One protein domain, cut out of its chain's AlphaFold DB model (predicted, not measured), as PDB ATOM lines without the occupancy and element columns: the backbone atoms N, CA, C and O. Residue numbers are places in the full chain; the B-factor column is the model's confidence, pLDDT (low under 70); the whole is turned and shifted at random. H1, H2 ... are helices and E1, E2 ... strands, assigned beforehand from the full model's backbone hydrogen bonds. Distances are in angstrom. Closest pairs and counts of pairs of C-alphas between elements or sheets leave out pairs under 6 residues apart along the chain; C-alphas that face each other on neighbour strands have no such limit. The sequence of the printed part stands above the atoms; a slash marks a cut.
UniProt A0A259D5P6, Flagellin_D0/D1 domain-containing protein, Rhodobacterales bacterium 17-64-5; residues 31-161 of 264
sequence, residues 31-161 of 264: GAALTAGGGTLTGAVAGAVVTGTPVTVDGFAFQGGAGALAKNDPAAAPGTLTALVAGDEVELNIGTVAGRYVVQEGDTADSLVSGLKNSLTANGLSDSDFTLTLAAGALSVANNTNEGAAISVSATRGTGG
ATOM      1  N   GLY A  31     -41.491  43.770  29.994       63.94
ATOM      2  CA  GLY A  31     -40.781  44.330  31.128       63.94
ATOM      3  C   GLY A  31     -39.631  43.419  31.535       63.94
ATOM      4  O   GLY A  31     -39.848  42.258  31.875       63.94
ATOM      5  N   ALA A  32     -38.398  43.913  31.462       69.19
ATOM      6  CA  ALA A  32     -37.255  43.171  31.970       69.19
ATOM      7  C   ALA A  32     -37.284  43.195  33.503       69.19
ATOM      8  O   ALA A  32     -37.573  44.236  34.099       69.19
ATOM      9  N   ALA A  33     -36.958  42.074  34.145       69.88
ATOM     10  CA  ALA A  33     -36.753  42.058  35.587       69.88
ATOM     11  C   ALA A  33     -35.673  43.086  35.958       69.88
ATOM     12  O   ALA A  33     -34.608  43.132  35.329       69.88
ATOM     13  N   LEU A  34     -35.937  43.919  36.965       71.38
ATOM     14  CA  LEU A  34     -34.919  44.824  37.477       71.38
ATOM     15  C   LEU A  34     -33.818  43.987  38.147       71.38
ATOM     16  O   LEU A  34     -34.080  43.135  38.994       71.38
ATOM     17  N   THR A  35     -32.569  44.218  37.737       59.50
ATOM     18  CA  THR A  35     -31.374  43.502  38.220       59.50
ATOM     19  C   THR A  35     -31.093  43.790  39.697       59.50
ATOM     20  O   THR A  35     -30.476  42.978  40.376       59.50
ATOM     21  N   ALA A  36     -31.570  44.929  40.202       54.41
ATOM     22  CA  ALA A  36     -31.635  45.246  41.621       54.41
ATOM     23  C   ALA A  36     -33.124  45.350  41.995       54.41
ATOM     24  O   ALA A  36     -33.860  46.068  41.328       54.41
ATOM     25  N   GLY A  37     -33.583  44.611  43.005       52.16
ATOM     26  CA  GLY A  37     -35.004  44.528  43.382       52.16
ATOM     27  C   GLY A  37     -35.721  43.254  42.909       52.16
ATOM     28  O   GLY A  37     -36.805  42.946  43.395       52.16
ATOM     29  N   GLY A  38     -35.102  42.466  42.026       49.84
ATOM     30  CA  GLY A  38     -35.464  41.073  41.750       49.84
ATOM     31  C   GLY A  38     -34.561  40.124  42.533       49.84
ATOM     32  O   GLY A  38     -33.601  39.585  41.987       49.84
ATOM     33  N   GLY A  39     -34.823  39.963  43.827       46.09
ATOM     34  CA  GLY A  39     -34.028  39.105  44.703       46.09
ATOM     35  C   GLY A  39     -34.891  38.059  45.390       46.09
ATOM     36  O   GLY A  39     -35.873  38.389  46.051       46.09
ATOM     37  N   THR A  40     -34.497  36.788  45.309       43.41
ATOM     38  CA  THR A  40     -34.860  35.839  46.366       43.41
ATOM     39  C   THR A  40     -34.042  36.225  47.590       43.41
ATOM     40  O   THR A  40     -32.815  36.265  47.525       43.41
ATOM     41  N   LEU A  41     -34.720  36.547  48.687       46.62
ATOM     42  CA  LEU A  41     -34.101  36.882  49.964       46.62
ATOM     43  C   LEU A  41     -33.087  35.802  50.369       46.62
ATOM     44  O   LEU A  41     -33.461  34.688  50.737       46.62
ATOM     45  N   THR A  42     -31.793  36.112  50.315       39.25
ATOM     46  CA  THR A  42     -30.738  35.265  50.876       39.25
ATOM     47  C   THR A  42     -30.867  35.292  52.398       39.25
ATOM     48  O   THR A  42     -30.471  36.241  53.064       39.25
ATOM     49  N   GLY A  43     -31.509  34.249  52.929       40.19
ATOM     50  CA  GLY A  43     -31.982  34.147  54.316       40.19
ATOM     51  C   GLY A  43     -33.391  33.549  54.419       40.19
ATOM     52  O   GLY A  43     -33.734  32.966  55.445       40.19
ATOM     53  N   ALA A  44     -34.172  33.589  53.332       40.81
ATOM     54  CA  ALA A  44     -35.399  32.818  53.176       40.81
ATOM     55  C   ALA A  44     -35.050  31.357  52.855       40.81
ATOM     56  O   ALA A  44     -35.126  30.894  51.717       40.81
ATOM     57  N   VAL A  45     -34.641  30.605  53.877       40.31
ATOM     58  CA  VAL A  45     -34.811  29.151  53.827       40.31
ATOM     59  C   VAL A  45     -36.318  28.917  53.769       40.31
ATOM     60  O   VAL A  45     -37.057  29.522  54.547       40.31
ATOM     61  N   ALA A  46     -36.794  28.073  52.856       39.12
ATOM     62  CA  ALA A  46     -38.169  27.591  52.903       39.12
ATOM     63  C   ALA A  46     -38.499  27.155  54.348       39.12
ATOM     64  O   ALA A  46     -37.856  26.253  54.881       39.12
ATOM     65  N   GLY A  47     -39.441  27.846  55.002       43.47
ATOM     66  CA  GLY A  47     -39.821  27.583  56.396       43.47
ATOM     67  C   GLY A  47     -39.085  28.376  57.488       43.47
ATOM     68  O   GLY A  47     -39.275  28.069  58.662       43.47
ATOM     69  N   ALA A  48     -38.278  29.393  57.169       44.25
ATOM     70  CA  ALA A  48     -37.712  30.276  58.191       44.25
ATOM     71  C   ALA A  48     -38.769  31.270  58.706       44.25
ATOM     72  O   ALA A  48     -39.095  32.262  58.057       44.25
ATOM     73  N   VAL A  49     -39.303  30.991  59.896       45.78
ATOM     74  CA  VAL A  49     -40.103  31.933  60.683       45.78
ATOM     75  C   VAL A  49     -39.190  33.083  61.104       45.78
ATOM     76  O   VAL A  49     -38.370  32.919  62.005       45.78
ATOM     77  N   VAL A  50     -39.316  34.247  60.469       51.12
ATOM     78  CA  VAL A  50     -38.685  35.471  60.973       51.12
ATOM     79  C   VAL A  50     -39.745  36.267  61.722       51.12
ATOM     80  O   VAL A  50     -40.360  37.185  61.190       51.12
ATOM     81  N   THR A  51     -40.006  35.864  62.963       54.19
ATOM     82  CA  THR A  51     -40.870  36.622  63.871       54.19
ATOM     83  C   THR A  51     -40.169  37.930  64.236       54.19
ATOM     84  O   THR A  51     -39.121  37.928  64.881       54.19
ATOM     85  N   GLY A  52     -40.722  39.060  63.793       55.84
ATOM     86  CA  GLY A  52     -40.342  40.400  64.253       55.84
ATOM     87  C   GLY A  52     -38.973  40.940  63.817       55.84
ATOM     88  O   GLY A  52     -38.670  42.086  64.138       55.84
ATOM     89  N   THR A  53     -38.148  40.182  63.081       65.44
ATOM     90  CA  THR A  53     -36.927  40.730  62.454       65.44
ATOM     91  C   THR A  53     -37.221  41.049  60.987       65.44
ATOM     92  O   THR A  53     -37.608  40.152  60.242       65.44
ATOM     93  N   PRO A  54     -37.086  42.306  60.540       71.38
ATOM     94  CA  PRO A  54     -37.360  42.643  59.153       71.38
ATOM     95  C   PRO A  54     -36.355  41.993  58.202       71.38
ATOM     96  O   PRO A  54     -35.161  41.921  58.499       71.38
ATOM     97  N   VAL A  55     -36.837  41.548  57.045       75.06
ATOM     98  CA  VAL A  55     -36.002  41.045  55.955       75.06
ATOM     99  C   VAL A  55     -35.883  42.121  54.879       75.06
ATOM    100  O   VAL A  55     -36.893  42.703  54.487       75.06
ATOM    101  N   THR A  56     -34.669  42.399  54.400       75.12
ATOM    102  CA  THR A  56     -34.387  43.511  53.478       75.12
ATOM    103  C   THR A  56     -33.994  43.040  52.084       75.12
ATOM    104  O   THR A  56     -33.170  42.136  51.944       75.12
ATOM    105  N   VAL A  57     -34.521  43.703  51.057       75.12
ATOM    106  CA  VAL A  57     -34.107  43.554  49.658       75.12
ATOM    107  C   VAL A  57     -33.700  44.913  49.113       75.12
ATOM    108  O   VAL A  57     -34.484  45.862  49.132       75.12
ATOM    109  N   ASP A  58     -32.479  44.994  48.601       75.25
ATOM    110  CA  ASP A  58     -31.966  46.190  47.943       75.25
ATOM    111  C   ASP A  58     -32.441  46.288  46.489       75.25
ATOM    112  O   ASP A  58     -32.700  45.281  45.822       75.25
ATOM    113  N   GLY A  59     -32.489  47.517  45.971       74.06
ATOM    114  CA  GLY A  59     -32.728  47.793  44.550       74.06
ATOM    115  C   GLY A  59     -34.024  48.527  44.225       74.06
ATOM    116  O   GLY A  59     -34.364  48.681  43.059       74.06
ATOM    117  N   PHE A  60     -34.713  49.053  45.236       79.88
ATOM    118  CA  PHE A  60     -35.909  49.885  45.080       79.88
ATOM    119  C   PHE A  60     -35.576  51.388  45.092       79.88
ATOM    120  O   PHE A  60     -36.380  52.212  45.523       79.88
ATOM    121  N   ALA A  61     -34.366  51.768  44.669       86.50
ATOM    122  CA  ALA A  61     -34.001  53.172  44.502       86.50
ATOM    123  C   ALA A  61     -34.661  53.743  43.239       86.50
ATOM    124  O   ALA A  61     -34.715  53.061  42.220       86.50
ATOM    125  N   PHE A  62     -35.119  54.996  43.272       86.69
ATOM    126  CA  PHE A  62     -35.672  55.671  42.094       86.69
ATOM    127  C   PHE A  62     -34.578  56.387  41.299       86.69
ATOM    128  O   PHE A  62     -33.658  56.962  41.881       86.69
ATOM    129  N   GLN A  63     -34.700  56.431  39.969       81.69
ATOM    130  CA  GLN A  63     -33.731  57.160  39.132       81.69
ATOM    131  C   GLN A  63     -33.716  58.674  39.398       81.69
ATOM    132  O   GLN A  63     -32.671  59.304  39.269       81.69
ATOM    133  N   GLY A  64     -34.840  59.252  39.831       79.31
ATOM    134  CA  GLY A  64     -34.920  60.662  40.235       79.31
ATOM    135  C   GLY A  64     -34.412  60.926  41.654       79.31
ATOM    136  O   GLY A  64     -34.572  62.030  42.173       79.31
ATOM    137  N   GLY A  65     -33.832  59.921  42.318       82.50
ATOM    138  CA  GLY A  65     -33.402  59.987  43.709       82.50
ATOM    139  C   GLY A  65     -34.588  59.916  44.668       82.50
ATOM    140  O   GLY A  65     -34.928  58.839  45.150       82.50
ATOM    141  N   ALA A  66     -35.211  61.065  44.947       79.94
ATOM    142  CA  ALA A  66     -36.317  61.169  45.904       79.94
ATOM    143  C   ALA A  66     -37.672  60.713  45.337       79.94
ATOM    144  O   ALA A  66     -38.585  60.434  46.112       79.94
ATOM    145  N   GLY A  67     -37.800  60.616  44.010       85.94
ATOM    146  CA  GLY A  67     -39.017  60.125  43.378       85.94
ATOM    147  C   GLY A  67     -38.817  59.560  41.977       85.94
ATOM    148  O   GLY A  67     -37.756  59.705  41.360       85.94
ATOM    149  N   ALA A  68     -39.844  58.876  41.491       85.00
ATOM    150  CA  ALA A  68     -39.862  58.248  40.183       85.00
ATOM    151  C   ALA A  68     -39.921  59.289  39.057       85.00
ATOM    152  O   ALA A  68     -40.821  60.127  39.003       85.00
ATOM    153  N   LEU A  69     -38.977  59.199  38.120       81.06
ATOM    154  CA  LEU A  69     -39.014  59.981  36.885       81.06
ATOM    155  C   LEU A  69     -40.083  59.425  35.945       81.06
ATOM    156  O   LEU A  69     -40.285  58.207  35.880       81.06
ATOM    157  N   ALA A  70     -40.711  60.304  35.166       74.56
ATOM    158  CA  ALA A  70     -41.550  59.895  34.048       74.56
ATOM    159  C   ALA A  70     -40.747  59.018  33.066       74.56
ATOM    160  O   ALA A  70     -39.556  59.250  32.847       74.56
ATOM    161  N   LYS A  71     -41.392  58.040  32.408       65.56
ATOM    162  CA  LYS A  71     -40.723  57.138  31.436       65.56
ATOM    163  C   LYS A  71     -40.005  57.874  30.295       65.56
ATOM    164  O   LYS A  71     -39.156  57.290  29.630       65.56
ATOM    165  N   ASN A  72     -40.401  59.111  30.025       60.75
ATOM    166  CA  ASN A  72     -39.916  59.962  28.944       60.75
ATOM    167  C   ASN A  72     -39.094  61.163  29.428       60.75
ATOM    168  O   ASN A  72     -38.778  62.041  28.619       60.75
ATOM    169  N   ASP A  73     -38.780  61.217  30.722       68.88
ATOM    170  CA  ASP A  73     -37.882  62.224  31.258       68.88
ATOM    171  C   ASP A  73     -36.495  62.068  30.598       68.88
ATOM    172  O   ASP A  73     -36.008  60.941  30.474       68.88
ATOM    173  N   PRO A  74     -35.830  63.152  30.156       61.12
ATOM    174  CA  PRO A  74     -34.489  63.077  29.574       61.12
ATOM    175  C   PRO A  74     -33.436  62.444  30.496       61.12
ATOM    176  O   PRO A  74     -32.437  61.921  30.004       61.12
ATOM    177  N   ALA A  75     -33.638  62.519  31.815       69.50
ATOM    178  CA  ALA A  75     -32.794  61.903  32.829       69.50
ATOM    179  C   ALA A  75     -33.228  60.470  33.186       69.50
ATOM    180  O   ALA A  75     -32.490  59.774  33.885       69.50
ATOM    181  N   ALA A  76     -34.385  59.996  32.709       69.44
ATOM    182  CA  ALA A  76     -34.765  58.600  32.860       69.44
ATOM    183  C   ALA A  76     -33.937  57.731  31.905       69.44
ATOM    184  O   ALA A  76     -33.976  57.896  30.686       69.44
ATOM    185  N   ALA A  77     -33.221  56.747  32.454       71.00
ATOM    186  CA  ALA A  77     -32.532  55.722  31.681       71.00
ATOM    187  C   ALA A  77     -33.302  54.389  31.774       71.00
ATOM    188  O   ALA A  77     -32.926  53.511  32.556       71.00
ATOM    189  N   PRO A  78     -34.383  54.182  30.994       66.06
ATOM    190  CA  PRO A  78     -35.177  52.954  31.045       66.06
ATOM    191  C   PRO A  78     -34.430  51.716  30.512       66.06
ATOM    192  O   PRO A  78     -34.910  50.598  30.678       66.06
ATOM    193  N   GLY A  79     -33.254  51.885  29.898       64.88
ATOM    194  CA  GLY A  79     -32.339  50.778  29.596       64.88
ATOM    195  C   GLY A  79     -31.545  50.289  30.813       64.88
ATOM    196  O   GLY A  79     -31.050  49.166  30.817       64.88
ATOM    197  N   THR A  80     -31.447  51.104  31.865       71.88
ATOM    198  CA  THR A  80     -30.757  50.751  33.106       71.88
ATOM    199  C   THR A  80     -31.752  50.086  34.056       71.88
ATOM    200  O   THR A  80     -32.730  50.697  34.494       71.88
ATOM    201  N   LEU A  81     -31.525  48.808  34.361       73.06
ATOM    202  CA  LEU A  81     -32.432  47.953  35.140       73.06
ATOM    203  C   LEU A  81     -32.112  47.932  36.647       73.06
ATOM    204  O   LEU A  81     -32.451  46.978  37.335       73.06
ATOM    205  N   THR A  82     -31.419  48.946  37.168       74.69
ATOM    206  CA  THR A  82     -30.929  48.971  38.563       74.69
ATOM    207  C   THR A  82     -31.720  49.900  39.486       74.69
ATOM    208  O   THR A  82     -31.389  49.998  40.663       74.69
ATOM    209  N   ALA A  83     -32.700  50.632  38.955       82.50
ATOM    210  CA  ALA A  83     -33.480  51.622  39.688       82.50
ATOM    211  C   ALA A  83     -34.874  51.789  39.070       82.50
ATOM    212  O   ALA A  83     -35.036  51.648  37.855       82.50
ATOM    213  N   LEU A  84     -35.856  52.121  39.903       84.50
ATOM    214  CA  LEU A  84     -37.260  52.289  39.549       84.50
ATOM    215  C   LEU A  84     -37.503  53.576  38.752       84.50
ATOM    216  O   LEU A  84     -36.926  54.635  39.032       84.50
ATOM    217  N   VAL A  85     -38.410  53.479  37.785       83.75
ATOM    218  CA  VAL A  85     -38.997  54.606  37.046       83.75
ATOM    219  C   VAL A  85     -40.516  54.479  37.019       83.75
ATOM    220  O   VAL A  85     -41.058  53.417  37.328       83.75
ATOM    221  N   ALA A  86     -41.215  55.548  36.635       83.62
ATOM    222  CA  ALA A  86     -42.657  55.489  36.455       83.62
ATOM    223  C   ALA A  86     -43.043  54.328  35.522       83.62
ATOM    224  O   ALA A  86     -42.398  54.069  34.509       83.62
ATOM    225  N   GLY A  87     -44.113  53.639  35.882       77.81
ATOM    226  CA  GLY A  87     -44.709  52.470  35.259       77.81
ATOM    227  C   GLY A  87     -43.990  51.145  35.491       77.81
ATOM    228  O   GLY A  87     -44.444  50.172  34.899       77.81
ATOM    229  N   ASP A  88     -42.923  51.091  36.293       82.19
ATOM    230  CA  ASP A  88     -42.387  49.828  36.824       82.19
ATOM    231  C   ASP A  88     -43.417  49.163  37.750       82.19
ATOM    232  O   ASP A  88     -44.133  49.851  38.477       82.19
ATOM    233  N   GLU A  89     -43.503  47.834  37.728       85.38
ATOM    234  CA  GLU A  89     -44.377  47.061  38.618       85.38
ATOM    235  C   GLU A  89     -43.541  46.392  39.706       85.38
ATOM    236  O   GLU A  89     -42.542  45.729  39.419       85.38
ATOM    237  N   VAL A  90     -43.964  46.548  40.956       86.56
ATOM    238  CA  VAL A  90     -43.415  45.834  42.105       86.56
ATOM    239  C   VAL A  90     -44.462  44.859  42.618       86.56
ATOM    240  O   VAL A  90     -45.588  45.251  42.924       86.56
ATOM    241  N   GLU A  91     -44.073  43.597  42.738       87.00
ATOM    242  CA  GLU A  91     -44.872  42.534  43.328       87.00
ATOM    243  C   GLU A  91     -44.191  42.035  44.604       87.00
ATOM    244  O   GLU A  91     -43.020  41.658  44.597       87.00
ATOM    245  N   LEU A  92     -44.935  42.021  45.704       86.38
ATOM    246  CA  LEU A  92     -44.507  41.475  46.985       86.38
ATOM    247  C   LEU A  92     -45.440  40.338  47.383       86.38
ATOM    248  O   LEU A  92     -46.639  40.540  47.541       86.38
ATOM    249  N   ASN A  93     -44.875  39.160  47.611       85.19
ATOM    250  CA  ASN A  93     -45.588  38.002  48.127       85.19
ATOM    251  C   ASN A  93     -45.232  37.790  49.599       85.19
ATOM    252  O   ASN A  93     -44.050  37.758  49.951       85.19
ATOM    253  N   ILE A  94     -46.254  37.624  50.439       83.62
ATOM    254  CA  ILE A  94     -46.137  37.232  51.847       83.62
ATOM    255  C   ILE A  94     -47.034  36.010  52.064       83.62
ATOM    256  O   ILE A  94     -48.263  36.092  52.021       83.62
ATOM    257  N   GLY A  95     -46.418  34.848  52.271       82.44
ATOM    258  CA  GLY A  95     -47.114  33.569  52.333       82.44
ATOM    259  C   GLY A  95     -47.789  33.253  50.998       82.44
ATOM    260  O   GLY A  95     -47.115  33.039  49.995       82.44
ATOM    261  N   THR A  96     -49.122  33.215  50.995       83.75
ATOM    262  CA  THR A  96     -49.949  32.969  49.801       83.75
ATOM    263  C   THR A  96     -50.570  34.238  49.217       83.75
ATOM    264  O   THR A  96     -51.292  34.151  48.227       83.75
ATOM    265  N   VAL A  97     -50.351  35.401  49.839       86.69
ATOM    266  CA  VAL A  97     -50.963  36.668  49.423       86.69
ATOM    267  C   VAL A  97     -49.954  37.491  48.631       86.69
ATOM    268  O   VAL A  97     -48.836  37.724  49.091       86.69
ATOM    269  N   ALA A  98     -50.378  37.945  47.454       87.81
ATOM    270  CA  ALA A  98     -49.608  38.807  46.568       87.81
ATOM    271  C   ALA A  98     -50.108  40.249  46.666       87.81
ATOM    272  O   ALA A  98     -51.312  40.486  46.643       87.81
ATOM    273  N   GLY A  99     -49.202  41.216  46.731       87.31
ATOM    274  CA  GLY A  99     -49.482  42.641  46.602       87.31
ATOM    275  C   GLY A  99     -48.762  43.196  45.387       87.31
ATOM    276  O   GLY A  99     -47.594  42.883  45.173       87.31
ATOM    277  N   ARG A 100     -49.449  44.018  44.600       88.56
ATOM    278  CA  ARG A 100     -48.918  44.624  43.376       88.56
ATOM    279  C   ARG A 100     -49.036  46.134  43.445       88.56
ATOM    280  O   ARG A 100     -50.055  46.660  43.894       88.56
ATOM    281  N   TYR A 101     -48.014  46.825  42.964       89.62
ATOM    282  CA  TYR A 101     -48.036  48.270  42.810       89.62
ATOM    283  C   TYR A 101     -47.327  48.692  41.529       89.62
ATOM    284  O   TYR A 101     -46.226  48.229  41.244       89.62
ATOM    285  N   VAL A 102     -47.951  49.601  40.779       87.62
ATOM    286  CA  VAL A 102     -47.360  50.213  39.586       87.62
ATOM    287  C   VAL A 102     -46.890  51.611  39.957       87.62
ATOM    288  O   VAL A 102     -47.698  52.452  40.348       87.62
ATOM    289  N   VAL A 103     -45.589  51.854  39.820       87.31
ATOM    290  CA  VAL A 103     -44.950  53.142  40.109       87.31
ATOM    291  C   VAL A 103     -45.534  54.222  39.197       87.31
ATOM    292  O   VAL A 103     -45.701  54.007  38.001       87.31
ATOM    293  N   GLN A 104     -45.818  55.403  39.724       86.06
ATOM    294  CA  GLN A 104     -46.282  56.565  38.964       86.06
ATOM    295  C   GLN A 104     -45.219  57.665  38.944       86.06
ATOM    296  O   GLN A 104     -44.243  57.620  39.686       86.06
ATOM    297  N   GLU A 105     -45.364  58.650  38.056       84.44
ATOM    298  CA  GLU A 105     -44.474  59.817  38.048       84.44
ATOM    299  C   GLU A 105     -44.566  60.569  39.382       84.44
ATOM    300  O   GLU A 105     -45.659  60.836  39.877       84.44
ATOM    301  N   GLY A 106     -43.415  60.919  39.956       83.94
ATOM    302  CA  GLY A 106     -43.336  61.629  41.231       83.94
ATOM    303  C   GLY A 106     -43.544  60.749  42.464       83.94
ATOM    304  O   GLY A 106     -43.450  61.261  43.579       83.94
ATOM    305  N   ASP A 107     -43.772  59.441  42.297       88.88
ATOM    306  CA  ASP A 107     -43.891  58.526  43.429       88.88
ATOM    307  C   ASP A 107     -42.618  58.497  44.261       88.88
ATOM    308  O   ASP A 107     -41.511  58.379  43.736       88.88
ATOM    309  N   THR A 108     -42.800  58.561  45.576       91.06
ATOM    310  CA  THR A 108     -41.728  58.461  46.565       91.06
ATOM    311  C   THR A 108     -41.701  57.063  47.182       91.06
ATOM    312  O   THR A 108     -42.578  56.229  46.933       91.06
ATOM    313  N   ALA A 109     -40.711  56.805  48.041       89.94
ATOM    314  CA  ALA A 109     -40.643  55.566  48.812       89.94
ATOM    315  C   ALA A 109     -41.921  55.313  49.636       89.94
ATOM    316  O   ALA A 109     -42.402  54.180  49.689       89.94
ATOM    317  N   ASP A 110     -42.508  56.370  50.204       91.19
ATOM    318  CA  ASP A 110     -43.730  56.285  51.007       91.19
ATOM    319  C   ASP A 110     -44.955  55.943  50.149       91.19
ATOM    320  O   ASP A 110     -45.798  55.148  50.575       91.19
ATOM    321  N   SER A 111     -45.037  56.487  48.927       90.62
ATOM    322  CA  SER A 111     -46.099  56.162  47.965       90.62
ATOM    323  C   SER A 111     -46.064  54.680  47.590       90.62
ATOM    324  O   SER A 111     -47.088  54.001  47.662       90.62
ATOM    325  N   LEU A 112     -44.872  54.158  47.272       89.69
ATOM    326  CA  LEU A 112     -44.676  52.754  46.904       89.69
ATOM    327  C   LEU A 112     -45.059  51.804  48.047       89.69
ATOM    328  O   LEU A 112     -45.805  50.846  47.846       89.69
ATOM    329  N   VAL A 113     -44.564  52.080  49.256       91.94
ATOM    330  CA  VAL A 113     -44.848  51.271  50.449       91.94
ATOM    331  C   VAL A 113     -46.337  51.288  50.773       91.94
ATOM    332  O   VAL A 113     -46.928  50.232  50.999       91.94
ATOM    333  N   SER A 114     -46.954  52.470  50.760       91.75
ATOM    334  CA  SER A 114     -48.386  52.618  51.039       91.75
ATOM    335  C   SER A 114     -49.234  51.897  49.991       91.75
ATOM    336  O   SER A 114     -50.191  51.206  50.336       91.75
ATOM    337  N   GLY A 115     -48.852  51.995  48.716       90.62
ATOM    338  CA  GLY A 115     -49.498  51.299  47.609       90.62
ATOM    339  C   GLY A 115     -49.439  49.776  47.733       90.62
ATOM    340  O   GLY A 115     -50.471  49.108  47.644       90.62
ATOM    341  N   LEU A 116     -48.256  49.223  48.013       90.50
ATOM    342  CA  LEU A 116     -48.078  47.788  48.255       90.50
ATOM    343  C   LEU A 116     -48.861  47.313  49.485       90.50
ATOM    344  O   LEU A 116     -49.505  46.265  49.432       90.50
ATOM    345  N   LYS A 117     -48.857  48.093  50.573       91.75
ATOM    346  CA  LYS A 117     -49.610  47.778  51.795       91.75
ATOM    347  C   LYS A 117     -51.116  47.734  51.535       91.75
ATOM    348  O   LYS A 117     -51.783  46.779  51.929       91.75
ATOM    349  N   ASN A 118     -51.642  48.716  50.807       91.19
ATOM    350  CA  ASN A 118     -53.047  48.746  50.401       91.19
ATOM    351  C   ASN A 118     -53.412  47.546  49.512       91.19
ATOM    352  O   ASN A 118     -54.472  46.954  49.686       91.19
ATOM    353  N   SER A 119     -52.528  47.148  48.593       90.88
ATOM    354  CA  SER A 119     -52.749  45.973  47.742       90.88
ATOM    355  C   SER A 119     -52.776  44.667  48.548       90.88
ATOM    356  O   SER A 119     -53.706  43.876  48.411       90.88
ATOM    357  N   LEU A 120     -51.809  44.459  49.448       89.94
ATOM    358  CA  LEU A 120     -51.755  43.275  50.319       89.94
ATOM    359  C   LEU A 120     -52.971  43.176  51.245       89.94
ATOM    360  O   LEU A 120     -53.532  42.094  51.415       89.94
ATOM    361  N   THR A 121     -53.395  44.304  51.820       90.56
ATOM    362  CA  THR A 121     -54.564  44.340  52.709       90.56
ATOM    363  C   THR A 121     -55.869  44.090  51.967       90.56
ATOM    364  O   THR A 121     -56.703  43.314  52.435       90.56
ATOM    365  N   ALA A 122     -56.025  44.650  50.765       85.81
ATOM    366  CA  ALA A 122     -57.152  44.346  49.888       85.81
ATOM    367  C   ALA A 122     -57.203  42.860  49.490       85.81
ATOM    368  O   ALA A 122     -58.287  42.296  49.352       85.81
ATOM    369  N   ASN A 123     -56.039  42.214  49.370       88.19
ATOM    370  CA  ASN A 123     -55.911  40.797  49.029       88.19
ATOM    371  C   ASN A 123     -55.982  39.853  50.246       88.19
ATOM    372  O   ASN A 123     -55.774  38.648  50.101       88.19
ATOM    373  N   GLY A 124     -56.334  40.375  51.428       84.31
ATOM    374  CA  GLY A 124     -56.720  39.574  52.593       84.31
ATOM    375  C   GLY A 124     -55.676  39.461  53.704       84.31
ATOM    376  O   GLY A 124     -55.889  38.685  54.633       84.31
ATOM    377  N   LEU A 125     -54.574  40.214  53.642       89.25
ATOM    378  CA  LEU A 125     -53.595  40.294  54.732       89.25
ATOM    379  C   LEU A 125     -54.005  41.374  55.750       89.25
ATOM    380  O   LEU A 125     -54.393  42.470  55.357       89.25
ATOM    381  N   SER A 126     -53.922  41.128  57.060       90.31
ATOM    382  CA  SER A 126     -54.273  42.178  58.033       90.31
ATOM    383  C   SER A 126     -53.152  43.211  58.135       90.31
ATOM    384  O   SER A 126     -51.983  42.849  58.204       90.31
ATOM    385  N   ASP A 127     -53.486  44.500  58.229       88.50
ATOM    386  CA  ASP A 127     -52.493  45.589  58.304       88.50
ATOM    387  C   ASP A 127     -51.510  45.462  59.490       88.50
ATOM    388  O   ASP A 127     -50.383  45.954  59.428       88.50
ATOM    389  N   SER A 128     -51.932  44.784  60.564       89.12
ATOM    390  CA  SER A 128     -51.124  44.487  61.753       89.12
ATOM    391  C   SER A 128     -50.114  43.356  61.559       89.12
ATOM    392  O   SER A 128     -49.118  43.297  62.281       89.12
ATOM    393  N   ASP A 129     -50.360  42.461  60.604       87.62
ATOM    394  CA  ASP A 129     -49.635  41.194  60.460       87.62
ATOM    395  C   ASP A 129     -48.253  41.391  59.836       87.62
ATOM    396  O   ASP A 129     -47.391  40.515  59.911       87.62
ATOM    397  N   PHE A 130     -48.009  42.560  59.250       87.88
ATOM    398  CA  PHE A 130     -46.783  42.850  58.534       87.88
ATOM    399  C   PHE A 130     -46.428  44.340  58.588       87.88
ATOM    400  O   PHE A 130     -47.276  45.214  58.753       87.88
ATOM    401  N   THR A 131     -45.144  44.645  58.431       88.62
ATOM    402  CA  THR A 131     -44.653  46.018  58.253       88.62
ATOM    403  C   THR A 131     -43.807  46.100  56.996       88.62
ATOM    404  O   THR A 131     -43.019  45.200  56.715       88.62
ATOM    405  N   LEU A 132     -43.978  47.185  56.241       89.94
ATOM    406  CA  LEU A 132     -43.119  47.535  55.117       89.94
ATOM    407  C   LEU A 132     -42.486  48.884  55.406       89.94
ATOM    408  O   LEU A 132     -43.176  49.822  55.805       89.94
ATOM    409  N   THR A 133     -41.195  48.995  55.136       88.94
ATOM    410  CA  THR A 133     -40.496  50.279  55.104       88.94
ATOM    411  C   THR A 133     -39.525  50.281  53.939       88.94
ATOM    412  O   THR A 133     -38.839  49.287  53.724       88.94
ATOM    413  N   LEU A 134     -39.420  51.394  53.222       88.25
ATOM    414  CA  LEU A 134     -38.433  51.568  52.165       88.25
ATOM    415  C   LEU A 134     -37.516  52.730  52.539       88.25
ATOM    416  O   LEU A 134     -37.947  53.877  52.582       88.25
ATOM    417  N   ALA A 135     -36.252  52.424  52.822       86.06
ATOM    418  CA  ALA A 135     -35.255  53.413  53.213       86.06
ATOM    419  C   ALA A 135     -33.988  53.232  52.378       86.06
ATOM    420  O   ALA A 135     -33.494  52.119  52.236       86.06
ATOM    421  N   ALA A 136     -33.470  54.324  51.809       83.50
ATOM    422  CA  ALA A 136     -32.255  54.318  50.983       83.50
ATOM    423  C   ALA A 136     -32.244  53.254  49.855       83.50
ATOM    424  O   ALA A 136     -31.188  52.755  49.481       83.50
ATOM    425  N   GLY A 137     -33.416  52.908  49.304       80.69
ATOM    426  CA  GLY A 137     -33.553  51.894  48.249       80.69
ATOM    427  C   GLY A 137     -33.608  50.439  48.741       80.69
ATOM    428  O   GLY A 137     -33.702  49.540  47.906       80.69
ATOM    429  N   ALA A 138     -33.589  50.211  50.057       83.56
ATOM    430  CA  ALA A 138     -33.782  48.908  50.681       83.56
ATOM    431  C   ALA A 138     -35.233  48.754  51.156       83.56
ATOM    432  O   ALA A 138     -35.683  49.467  52.062       83.56
ATOM    433  N   LEU A 139     -35.973  47.830  50.542       85.75
ATOM    434  CA  LEU A 139     -37.309  47.457  50.990       85.75
ATOM    435  C   LEU A 139     -37.181  46.436  52.115       85.75
ATOM    436  O   LEU A 139     -36.641  45.351  51.927       85.75
ATOM    437  N   SER A 140     -37.700  46.789  53.278       86.12
ATOM    438  CA  SER A 140     -37.716  45.968  54.475       86.12
ATOM    439  C   SER A 140     -39.133  45.484  54.737       86.12
ATOM    440  O   SER A 140     -40.054  46.297  54.818       86.12
ATOM    441  N   VAL A 141     -39.301  44.173  54.884       85.50
ATOM    442  CA  VAL A 141     -40.580  43.520  55.171       85.50
ATOM    443  C   VAL A 141     -40.439  42.738  56.470       85.50
ATOM    444  O   VAL A 141     -39.619  41.826  56.552       85.50
ATOM    445  N   ALA A 142     -41.224  43.074  57.492       83.94
ATOM    446  CA  ALA A 142     -41.282  42.300  58.730       83.94
ATOM    447  C   ALA A 142     -42.622  41.573  58.838       83.94
ATOM    448  O   ALA A 142     -43.673  42.182  58.645       83.94
ATOM    449  N   ASN A 143     -42.573  40.285  59.175       81.94
ATOM    450  CA  ASN A 143     -43.741  39.508  59.564       81.94
ATOM    451  C   ASN A 143     -43.930  39.644  61.083       81.94
ATOM    452  O   ASN A 143     -43.049  39.280  61.868       81.94
ATOM    453  N   ASN A 144     -45.072  40.195  61.487       84.88
ATOM    454  CA  ASN A 144     -45.435  40.401  62.887       84.88
ATOM    455  C   ASN A 144     -46.279  39.250  63.448       84.88
ATOM    456  O   ASN A 144     -46.620  39.260  64.630       84.88
ATOM    457  N   THR A 145     -46.635  38.273  62.616       78.56
ATOM    458  CA  THR A 145     -47.335  37.068  63.056       78.56
ATOM    459  C   THR A 145     -46.349  36.047  63.616       78.56
ATOM    460  O   THR A 145     -45.163  36.034  63.282       78.56
ATOM    461  N   ASN A 146     -46.851  35.145  64.456       70.25
ATOM    462  CA  ASN A 146     -46.095  33.991  64.942       70.25
ATOM    463  C   ASN A 146     -46.044  32.831  63.929       70.25
ATOM    464  O   ASN A 146     -45.499  31.775  64.247       70.25
ATOM    465  N   GLU A 147     -46.579  33.032  62.722       73.94
ATOM    466  CA  GLU A 147     -46.681  32.029  61.668       73.94
ATOM    467  C   GLU A 147     -45.547  32.178  60.645       73.94
ATOM    468  O   GLU A 147     -45.103  33.280  60.306       73.94
ATOM    469  N   GLY A 148     -45.068  31.050  60.121       69.88
ATOM    470  CA  GLY A 148     -44.082  31.049  59.044       69.88
ATOM    471  C   GLY A 148     -44.702  31.505  57.727       69.88
ATOM    472  O   GLY A 148     -45.627  30.868  57.231       69.88
ATOM    473  N   ALA A 149     -44.153  32.559  57.127       74.44
ATOM    474  CA  ALA A 149     -44.565  33.045  55.815       74.44
ATOM    475  C   ALA A 149     -43.344  33.181  54.903       74.44
ATOM    476  O   ALA A 149     -42.356  33.818  55.266       74.44
ATOM    477  N   ALA A 150     -43.411  32.584  53.712       75.94
ATOM    478  CA  ALA A 150     -42.417  32.831  52.674       75.94
ATOM    479  C   ALA A 150     -42.580  34.265  52.161       75.94
ATOM    480  O   ALA A 150     -43.688  34.663  51.814       75.94
ATOM    481  N   ILE A 151     -41.495  35.035  52.116       77.31
ATOM    482  CA  ILE A 151     -41.505  36.398  51.582       77.31
ATOM    483  C   ILE A 151     -40.663  36.410  50.311       77.31
ATOM    484  O   ILE A 151     -39.526  35.936  50.308       77.31
ATOM    485  N   SER A 152     -41.210  36.951  49.229       77.44
ATOM    486  CA  SER A 152     -40.467  37.174  47.988       77.44
ATOM    487  C   SER A 152     -40.916  38.471  47.345       77.44
ATOM    488  O   SER A 152     -42.108  38.762  47.351       77.44
ATOM    489  N   VAL A 153     -39.986  39.202  46.745       80.38
ATOM    490  CA  VAL A 153     -40.290  40.429  46.014       80.38
ATOM    491  C   VAL A 153     -39.679  40.361  44.623       80.38
ATOM    492  O   VAL A 153     -38.580  39.831  44.434       80.38
ATOM    493  N   SER A 154     -40.398  40.896  43.650       80.50
ATOM    494  CA  SER A 154     -39.899  41.116  42.305       80.50
ATOM    495  C   SER A 154     -40.267  42.522  41.850       80.50
ATOM    496  O   SER A 154     -41.331  43.050  42.166       80.50
ATOM    497  N   ALA A 155     -39.360  43.142  41.104       82.25
ATOM    498  CA  ALA A 155     -39.615  44.386  40.402       82.25
ATOM    499  C   ALA A 155     -39.382  44.157  38.911       82.25
ATOM    500  O   ALA A 155     -38.351  43.610  38.506       82.25
ATOM    501  N   THR A 156     -40.338  44.577  38.095       79.81
ATOM    502  CA  THR A 156     -40.299  44.423  36.643       79.81
ATOM    503  C   THR A 156     -40.406  45.792  35.997       79.81
ATOM    504  O   THR A 156     -41.231  46.619  36.386       79.81
ATOM    505  N   ARG A 157     -39.546  46.050  35.010       80.88
ATOM    506  CA  ARG A 157     -39.531  47.311  34.274       80.88
ATOM    507  C   ARG A 157     -40.869  47.481  33.582       80.88
ATOM    508  O   ARG A 157     -41.366  46.551  32.956       80.88
ATOM    509  N   GLY A 158     -41.417  48.680  33.659       68.56
ATOM    510  CA  GLY A 158     -42.655  49.016  33.004       68.56
ATOM    511  C   GLY A 158     -42.581  48.708  31.526       68.56
ATOM    512  O   GLY A 158     -41.667  49.155  30.831       68.56
ATOM    513  N   THR A 159     -43.566  47.970  31.046       68.38
ATOM    514  CA  THR A 159     -43.715  47.661  29.633       68.38
ATOM    515  C   THR A 159     -43.901  48.936  28.807       68.38
ATOM    516  O   THR A 159     -44.392  49.968  29.295       68.38
ATOM    517  N   GLY A 160     -43.461  48.888  27.547       69.62
ATOM    518  CA  GLY A 160     -43.904  49.859  26.549       69.62
ATOM    519  C   GLY A 160     -45.364  49.606  26.179       69.62
ATOM    520  O   GLY A 160     -45.885  48.514  26.396       69.62
ATOM    521  N   GLY A 161     -46.023  50.605  25.597       73.06
ATOM    522  CA  GLY A 161     -47.443  50.546  25.242       73.06
ATOM    523  C   GLY A 161     -47.831  49.436  24.255       73.06
ATOM    524  O   GLY A 161     -49.015  49.172  24.091       73.06
TER     525      GLY A 161
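What this domain is: This is residues 31 to 161 of the 264 residues of the protein "Flagellin_D0/D1 domain-containing protein" of Rhodobacterales bacterium 17-64-5 (UniProt A0A259D5P6). With little regular structure, two small sheets make a V, E1, E5 and E4 forming one arm and E3, E2 and E6 the other, and H1 fills its open side. The order is E1 E2 E3 H1 E4 E5 E6, in 131 printed residues, 48 in named elements; both sheets are antiparallel, the class mixed. It is compact, radius of gyration of the C-alphas 14.3 A, spanning 47 by 27 by 26 A.

Where its parts are: E1 is residues 55 to 58, from C-alpha (-36.002, 41.045, 55.955); E2 89 to 94; E3 97 to 102; H1 109 to 122, 20.0 A; E4 130 to 135; E5 138 to 143; E6 151 to 156, to C-alpha (-40.299, 44.423, 36.643).

How they stand to each other: H1 makes two layers, helix on sheet, with each sheet. Its closest C-alphas are Ala 109 to Leu 134 of E4, 5.7 A, and Leu 120 to Gly 99 of E3, 4.4 A. N 57 and O 139, N 133 and O 140, N 99 and O 92, and N 91 and O 154 are within hydrogen-bond range, at 2.8, 2.9, 2.8 and 2.9 A, as is every O i to N i+4 pair of H1.

The domain as a whole: The printed part has no cut. The E1 to E2 link is long, 30 residues. Mean pLDDT of the printed part is 76.5; residues under 70 include 35 to 53.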